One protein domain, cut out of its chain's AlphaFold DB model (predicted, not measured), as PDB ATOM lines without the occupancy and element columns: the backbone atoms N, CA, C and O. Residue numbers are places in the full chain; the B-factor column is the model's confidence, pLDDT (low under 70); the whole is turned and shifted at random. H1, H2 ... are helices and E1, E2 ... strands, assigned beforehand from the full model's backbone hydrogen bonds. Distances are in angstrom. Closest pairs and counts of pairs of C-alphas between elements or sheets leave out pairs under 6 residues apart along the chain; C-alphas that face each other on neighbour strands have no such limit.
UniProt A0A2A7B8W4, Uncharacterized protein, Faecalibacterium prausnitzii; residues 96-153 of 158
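AT A GLANCE: This is residues 96 to 153 of the 158 residues of an uncharacterized protein of Faecalibacterium prausnitzii (UniProt A0A2A7B8W4). What does the whole look like? A small three-stranded sheet, E1 E2 E3, has one helix, H1, packed slantwise over one face, and a second helix, H2, turns off at a corner from the end of H1, away from the sheet. What is it made of? The printed part has 58 residues, in the order E1 E2 E3 H1 H2, a mixed class; the sheet's order is E1, E2, E3, all antiparallel. How large is it? It is compact, with a radius of gyration of the C-alphas of 11.7 A, and flat, spanning 32 by 31 by 14 A.

IN THESE COORDINATES: Where are the strands? E1, residues 96 to 101, begins at C-alpha 96 (191.116, 160.767, 175.625) and is 16.6 A long. E2 is residues 104 to 109, 16.1 A, and E3 residues 114 to 118, 13.5 A. And the helices? H1 is residues 127 to 140, 20.1 A. H2, residues 143 to 153, is 15.6 A long and ends at C-alpha 153 (186.167, 181.305, 198.727).

HOW THE PARTS SIT: How do the strands pair? E1 and E2 form a hairpin, with N 99 and O 106 2.8 A apart; E2 and E3 form another, with N 107 and O 115 2.9 A apart. Together they are a meander, each strand the antiparallel neighbour of the one before. Where is H1? It is on the sheet at a height of 7.9 A, making two layers, helix on one face of a sheet; the closest C-alphas of H1 and E2 are Gly 130 and Thr 105, 5.5 A. It lies over E2 and E3, only just not over E1, on which 2 of its C-alphas fall, and runs slantwise to the strands, at 51 degrees to E2 on the local plane. And H2? H1 and H2 touch only at the corner, about perpendicular at 83 degrees, their closest C-alphas those of Lys 137 and Thr 143, 5.1 A; H2 is apart from E1, E2 and E3. In H1 and H2 every O i to N i+4 pair is within hydrogen-bond range.

THE WHOLE: How far does it reach? The two C-alphas farthest apart are those of Asp 111 and Ala 122, 33.0 A. Is anything missing or uncertain? The printed part has no cut, no link is long, and no printed residue has a pLDDT under 70.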
ATOM      1  N   LYS A  96     190.870 161.895 176.533       97.31
ATOM      2  CA  LYS A  96     191.116 160.767 175.625       97.31
ATOM      3  C   LYS A  96     190.549 159.463 176.182       97.31
ATOM      4  O   LYS A  96     190.011 158.657 175.432       97.31
ATOM      5  N   LYS A  97     190.709 159.226 177.488       98.25
ATOM      6  CA  LYS A  97     190.212 158.023 178.172       98.25
ATOM      7  C   LYS A  97     190.131 158.253 179.678       98.25
ATOM      8  O   LYS A  97     191.013 158.899 180.240       98.25
ATOM      9  N   VAL A  98     189.132 157.657 180.324       98.12
ATOM     10  CA  VAL A  98     189.051 157.540 181.787       98.12
ATOM     11  C   VAL A  98     189.223 156.070 182.163       98.12
ATOM     12  O   VAL A  98     188.663 155.192 181.509       98.12
ATOM     13  N   ILE A  99     190.049 155.794 183.170       98.31
ATOM     14  CA  ILE A  99     190.325 154.450 183.681       98.31
ATOM     15  C   ILE A  99     190.085 154.464 185.188       98.31
ATOM     16  O   ILE A  99     190.655 155.290 185.903       98.31
ATOM     17  N   TYR A 100     189.278 153.519 185.655       97.25
ATOM     18  CA  TYR A 100     189.029 153.272 187.069       97.25
ATOM     19  C   TYR A 100     189.760 151.993 187.478       97.25
ATOM     20  O   TYR A 100     189.632 150.967 186.812       97.25
ATOM     21  N   SER A 101     190.575 152.059 188.529       94.62
ATOM     22  CA  SER A 101     191.420 150.946 188.973       94.62
ATOM     23  C   SER A 101     191.488 150.910 190.497       94.62
ATOM     24  O   SER A 101     192.329 151.577 191.106       94.62
ATOM     25  N   GLY A 102     190.611 150.117 191.115       90.25
ATOM     26  CA  GLY A 102     190.432 150.123 192.570       90.25
ATOM     27  C   GLY A 102     190.032 151.527 193.047       90.25
ATOM     28  O   GLY A 102     189.175 152.135 192.409       90.25
ATOM     29  N   PRO A 103     190.680 152.095 194.080       93.69
ATOM     30  CA  PRO A 103     190.364 153.437 194.576       93.69
ATOM     31  C   PRO A 103     190.941 154.564 193.698       93.69
ATOM     32  O   PRO A 103     191.007 155.712 194.138       93.69
ATOM     33  N   LYS A 104     191.445 154.263 192.490       96.69
ATOM     34  CA  LYS A 104     192.146 155.228 191.631       96.69
ATOM     35  C   LYS A 104     191.330 155.590 190.400       96.69
ATOM     36  O   LYS A 104     190.912 154.710 189.649       96.69
ATOM     37  N   THR A 105     191.240 156.890 190.126       98.31
ATOM     38  CA  THR A 105     190.748 157.428 188.853       98.31
ATOM     39  C   THR A 105     191.908 158.016 188.060       98.31
ATOM     40  O   THR A 105     192.672 158.843 188.565       98.31
ATOM     41  N   ILE A 106     192.035 157.597 186.802       98.44
ATOM     42  CA  ILE A 106     193.085 158.028 185.878       98.44
ATOM     43  C   ILE A 106     192.424 158.640 184.643       98.44
ATOM     44  O   ILE A 106     191.648 157.974 183.963       98.44
ATOM     45  N   ILE A 107     192.766 159.886 184.319       98.38
ATOM     46  CA  ILE A 107     192.357 160.547 183.075       98.38
ATOM     47  C   ILE A 107     193.579 160.675 182.172       98.38
ATOM     48  O   ILE A 107     194.583 161.269 182.566       98.38
ATOM     49  N   LEU A 108     193.484 160.123 180.965       98.31
ATOM     50  CA  LEU A 108     194.427 160.367 179.877       98.31
ATOM     51  C   LEU A 108     193.898 161.527 179.036       98.31
ATOM     52  O   LEU A 108     192.755 161.490 178.575       98.31
ATOM     53  N   TRP A 109     194.726 162.541 178.829       97.19
ATOM     54  CA  TRP A 109     194.371 163.763 178.115       97.19
ATOM     55  C   TRP A 109     194.885 163.730 176.669       97.19
ATOM     56  O   TRP A 109     195.821 162.998 176.338       97.19
ATOM     57  N   ALA A 110     194.281 164.530 175.792       95.19
ATOM     58  CA  ALA A 110     194.699 164.661 174.395       95.19
ATOM     59  C   ALA A 110     196.087 165.314 174.233       95.19
ATOM     60  O   ALA A 110     196.751 165.088 173.226       95.19
ATOM     61  N   ASP A 111     196.556 166.061 175.239       93.75
ATOM     62  CA  ASP A 111     197.906 166.650 175.303       93.75
ATOM     63  C   ASP A 111     198.992 165.638 175.735       93.75
ATOM     64  O   ASP A 111     200.107 166.027 176.072       93.75
ATOM     65  N   ASN A 112     198.666 164.340 175.757       95.62
ATOM     66  CA  ASN A 112     199.518 163.235 176.210       95.62
ATOM     67  C   ASN A 112     199.923 163.277 177.693       95.62
ATOM     68  O   ASN A 112     200.732 162.460 178.137       95.62
ATOM     69  N   THR A 113     199.336 164.165 178.493       96.69
ATOM     70  CA  THR A 113     199.484 164.111 179.949       96.69
ATOM     71  C   THR A 113     198.472 163.146 180.566       96.69
ATOM     72  O   THR A 113     197.513 162.693 179.931       96.69
ATOM     73  N   LYS A 114     198.662 162.832 181.849       97.19
ATOM     74  CA  LYS A 114     197.694 162.064 182.632       97.19
ATOM     75  C   LYS A 114     197.485 162.683 184.002       97.19
ATOM     76  O   LYS A 114     198.440 163.158 184.614       97.19
ATOM     77  N   THR A 115     196.258 162.609 184.502       98.06
ATOM     78  CA  THR A 115     195.946 162.935 185.894       98.06
ATOM     79  C   THR A 115     195.536 161.678 186.627       98.06
ATOM     80  O   THR A 115     194.745 160.896 186.113       98.06
ATOM     81  N   ILE A 116     196.073 161.495 187.830       97.19
ATOM     82  CA  ILE A 116     195.747 160.372 188.706       97.19
ATOM     83  C   ILE A 116     195.328 160.932 190.060       97.19
ATOM     84  O   ILE A 116     196.023 161.790 190.624       97.19
ATOM     85  N   VAL A 117     194.210 160.434 190.571       96.38
ATOM     86  CA  VAL A 117     193.740 160.653 191.940       96.38
ATOM     87  C   VAL A 117     193.420 159.314 192.583       96.38
ATOM     88  O   VAL A 117     193.017 158.376 191.895       96.38
ATOM     89  N   SER A 118     193.616 159.244 193.893       95.19
ATOM     90  CA  SER A 118     193.281 158.090 194.719       95.19
ATOM     91  C   SER A 118     192.326 158.552 195.811       95.19
ATOM     92  O   SER A 118     192.554 159.610 196.401       95.19
ATOM     93  N   CYS A 119     191.282 157.775 196.062       93.31
ATOM     94  CA  CYS A 119     190.419 157.936 197.225       93.31
ATOM     95  C   CYS A 119     191.177 157.533 198.499       93.31
ATOM     96  O   CYS A 119     192.039 156.650 198.438       93.31
ATOM     97  N   GLY A 120     190.906 158.210 199.617       88.56
ATOM     98  CA  GLY A 120     191.478 157.850 200.914       88.56
ATOM     99  C   GLY A 120     190.887 156.540 201.434       88.56
ATOM    100  O   GLY A 120     189.776 156.174 201.075       88.56
ATOM    101  N   GLU A 121     191.618 155.833 202.298       83.69
ATOM    102  CA  GLU A 121     191.171 154.541 202.854       83.69
ATOM    103  C   GLU A 121     189.925 154.659 203.749       83.69
ATOM    104  O   GLU A 121     189.193 153.689 203.914       83.69
ATOM    105  N   ALA A 122     189.677 155.848 204.306       84.94
ATOM    106  CA  ALA A 122     188.522 156.138 205.152       84.94
ATOM    107  C   ALA A 122     187.280 156.609 204.368       84.94
ATOM    108  O   ALA A 122     186.210 156.750 204.957       84.94
ATOM    109  N   ASP A 123     187.414 156.862 203.063       84.69
ATOM    110  CA  ASP A 123     186.356 157.435 202.232       84.69
ATOM    111  C   ASP A 123     185.680 156.357 201.372       84.69
ATOM    112  O   ASP A 123     186.314 155.415 200.890       84.69
ATOM    113  N   SER A 124     184.379 156.521 201.118       88.62
ATOM    114  CA  SER A 124     183.680 155.697 200.130       88.62
ATOM    115  C   SER A 124     184.043 156.158 198.720       88.62
ATOM    116  O   SER A 124     183.869 157.327 198.367       88.62
ATOM    117  N   TYR A 125     184.548 155.237 197.899       91.12
ATOM    118  CA  TYR A 125     184.943 155.552 196.535       91.12
ATOM    119  C   TYR A 125     183.742 155.577 195.585       91.12
ATOM    120  O   TYR A 125     183.107 154.555 195.337       91.12
ATOM    121  N   ASP A 126     183.500 156.744 194.991       93.31
ATOM    122  CA  ASP A 126     182.533 156.950 193.916       93.31
ATOM    123  C   ASP A 126     183.241 157.363 192.610       93.31
ATOM    124  O   ASP A 126     184.128 158.227 192.594       93.31
ATOM    125  N   TYR A 127     182.839 156.752 191.489       95.12
ATOM    126  CA  TYR A 127     183.459 156.979 190.182       95.12
ATOM    127  C   TYR A 127     183.308 158.423 189.702       95.12
ATOM    128  O   TYR A 127     184.243 158.966 189.097       95.12
ATOM    129  N   TYR A 128     182.161 159.055 189.969       95.81
ATOM    130  CA  TYR A 128     181.915 160.436 189.564       95.81
ATOM    131  C   TYR A 128     182.759 161.405 190.397       95.81
ATOM    132  O   TYR A 128     183.467 162.247 189.844       95.81
ATOM    133  N   SER A 129     182.799 161.208 191.712       94.25
ATOM    134  CA  SER A 129     183.628 161.976 192.643       94.25
ATOM    135  C   SER A 129     185.116 161.883 192.291       94.25
ATOM    136  O   SER A 129     185.813 162.899 192.225       94.25
ATOM    137  N   GLY A 130     185.606 160.682 191.967       95.69
ATOM    138  CA  GLY A 130     186.980 160.483 191.507       95.69
ATOM    139  C   GLY A 130     187.273 161.158 190.161       95.69
ATOM    140  O   GLY A 130     188.355 161.715 189.967       95.69
ATOM    141  N   PHE A 131     186.318 161.152 189.227       97.19
ATOM    142  CA  PHE A 131     186.439 161.886 187.965       97.19
ATOM    143  C   PHE A 131     186.521 163.400 188.201       97.19
ATOM    144  O   PHE A 131     187.468 164.040 187.740       97.19
ATOM    145  N   CYS A 132     185.599 163.956 188.990       95.69
ATOM    146  CA  CYS A 132     185.582 165.368 189.368       95.69
ATOM    147  C   CYS A 132     186.902 165.789 190.030       95.69
ATOM    148  O   CYS A 132     187.511 166.778 189.620       95.69
ATOM    149  N   ALA A 133     187.411 164.998 190.979       95.44
ATOM    150  CA  ALA A 133     188.689 165.263 191.637       95.44
ATOM    151  C   ALA A 133     189.873 165.281 190.652       95.44
ATOM    152  O   ALA A 133     190.765 166.127 190.767       95.44
ATOM    153  N   ALA A 134     189.897 164.383 189.660       97.06
ATOM    154  CA  ALA A 134     190.937 164.363 188.632       97.06
ATOM    155  C   ALA A 134     190.858 165.573 187.686       97.06
ATOM    156  O   ALA A 134     191.895 166.150 187.344       97.06
ATOM    157  N   VAL A 135     189.652 165.991 187.293       96.25
ATOM    158  CA  VAL A 135     189.431 167.198 186.477       96.25
ATOM    159  C   VAL A 135     189.894 168.447 187.233       96.25
ATOM    160  O   VAL A 135     190.706 169.212 186.714       96.25
ATOM    161  N   VAL A 136     189.477 168.603 188.493       95.50
ATOM    162  CA  VAL A 136     189.889 169.712 189.371       95.50
ATOM    163  C   VAL A 136     191.407 169.725 189.561       95.50
ATOM    164  O   VAL A 136     192.044 170.766 189.411       95.50
ATOM    165  N   LYS A 137     192.032 168.566 189.809       96.12
ATOM    166  CA  LYS A 137     193.494 168.467 189.937       96.12
ATOM    167  C   LYS A 137     194.223 168.923 188.669       96.12
ATOM    168  O   LYS A 137     195.268 169.553 188.786       96.12
ATOM    169  N   LYS A 138     193.705 168.617 187.472       95.75
ATOM    170  CA  LYS A 138     194.291 169.094 186.206       95.75
ATOM    171  C   LYS A 138     194.130 170.608 186.058       95.75
ATOM    172  O   LYS A 138     195.081 171.257 185.637       95.75
ATOM    173  N   LEU A 139     192.971 171.150 186.434       93.88
ATOM    174  CA  LEU A 139     192.665 172.579 186.321       93.88
ATOM    175  C   LEU A 139     193.545 173.439 187.239       93.88
ATOM    176  O   LEU A 139     194.097 174.439 186.798       93.88
ATOM    177  N   PHE A 140     193.723 173.027 188.498       92.44
ATOM    178  CA  PHE A 140     194.499 173.772 189.501       92.44
ATOM    179  C   PHE A 140     195.973 173.343 189.597       92.44
ATOM    180  O   PHE A 140     196.726 173.868 190.420       92.44
ATOM    181  N   GLY A 141     196.394 172.345 188.816       91.62
ATOM    182  CA  GLY A 141     197.734 171.748 188.846       91.62
ATOM    183  C   GLY A 141     197.992 170.795 190.024       91.62
ATOM    184  O   GLY A 141     198.791 169.867 189.900       91.62
ATOM    185  N   SER A 142     197.305 170.963 191.160       92.12
ATOM    186  CA  SER A 142     197.381 170.045 192.305       92.12
ATOM    187  C   SER A 142     196.093 170.029 193.134       92.12
ATOM    188  O   SER A 142     195.309 170.976 193.118       92.12
ATOM    189  N   THR A 143     195.894 168.962 193.913       91.25
ATOM    190  CA  THR A 143     194.785 168.865 194.879       91.25
ATOM    191  C   THR A 143     194.957 169.840 196.039       91.25
ATOM    192  O   THR A 143     193.977 170.408 196.505       91.25
ATOM    193  N   THR A 144     196.193 170.071 196.487       93.19
ATOM    194  CA  THR A 144     196.502 171.029 197.557       93.19
ATOM    195  C   THR A 144     196.133 172.450 197.154       93.19
ATOM    196  O   THR A 144     195.519 173.165 197.937       93.19
ATOM    197  N   HIS A 145     196.471 172.857 195.928       93.94
ATOM    198  CA  HIS A 145     196.116 174.182 195.430       93.94
ATOM    199  C   HIS A 145     194.597 174.349 195.305       93.94
ATOM    200  O   HIS A 145     194.063 175.335 195.796       93.94
ATOM    201  N   ALA A 146     193.893 173.350 194.758       93.75
ATOM    202  CA  ALA A 146     192.432 173.374 194.678       93.75
ATOM    203  C   ALA A 146     191.765 173.520 196.060       93.75
ATOM    204  O   ALA A 146     190.833 174.304 196.213       93.75
ATOM    205  N   LYS A 147     192.270 172.809 197.081       93.12
ATOM    206  CA  LYS A 147     191.772 172.922 198.462       93.12
ATOM    207  C   LYS A 147     191.972 174.321 199.052       93.12
ATOM    208  O   LYS A 147     191.075 174.797 199.737       93.12
ATOM    209  N   LYS A 148     193.109 174.976 198.779       95.56
ATOM    210  CA  LYS A 148     193.361 176.361 199.220       95.56
ATOM    211  C   LYS A 148     192.352 177.330 198.606       95.56
ATOM    212  O   LYS A 148     191.675 178.027 199.343       95.56
ATOM    213  N   VAL A 149     192.175 177.274 197.283       94.50
ATOM    214  CA  VAL A 149     191.212 178.135 196.571       94.50
ATOM    215  C   VAL A 149     189.788 177.953 197.100       94.50
ATOM    216  O   VAL A 149     189.078 178.939 197.290       94.50
ATOM    217  N   LEU A 150     189.374 176.706 197.366       94.31
ATOM    218  CA  LEU A 150     188.076 176.429 197.979       94.31
ATOM    219  C   LEU A 150     187.973 177.059 199.374       94.31
ATOM    220  O   LEU A 150     186.993 177.739 199.644       94.31
ATOM    221  N   GLY A 151     188.979 176.867 200.232       95.00
ATOM    222  CA  GLY A 151     189.001 177.439 201.581       95.00
ATOM    223  C   GLY A 151     188.923 178.968 201.596       95.00
ATOM    224  O   GLY A 151     188.209 179.525 202.420       95.00
ATOM    225  N   ASP A 152     189.583 179.631 200.647       94.62
ATOM    226  CA  ASP A 152     189.585 181.095 200.539       94.62
ATOM    227  C   ASP A 152     188.235 181.669 200.060       94.62
ATOM    228  O   ASP A 152     187.966 182.853 200.250       94.62
ATOM    229  N   SER A 153     187.389 180.850 199.419       92.31
ATOM    230  CA  SER A 153     186.167 181.305 198.727       92.31
ATOM    231  C   SER A 153     184.871 180.672 199.243       92.31
ATOM    232  O   SER A 153     183.797 180.970 198.720       92.31
TER     233      SER A 153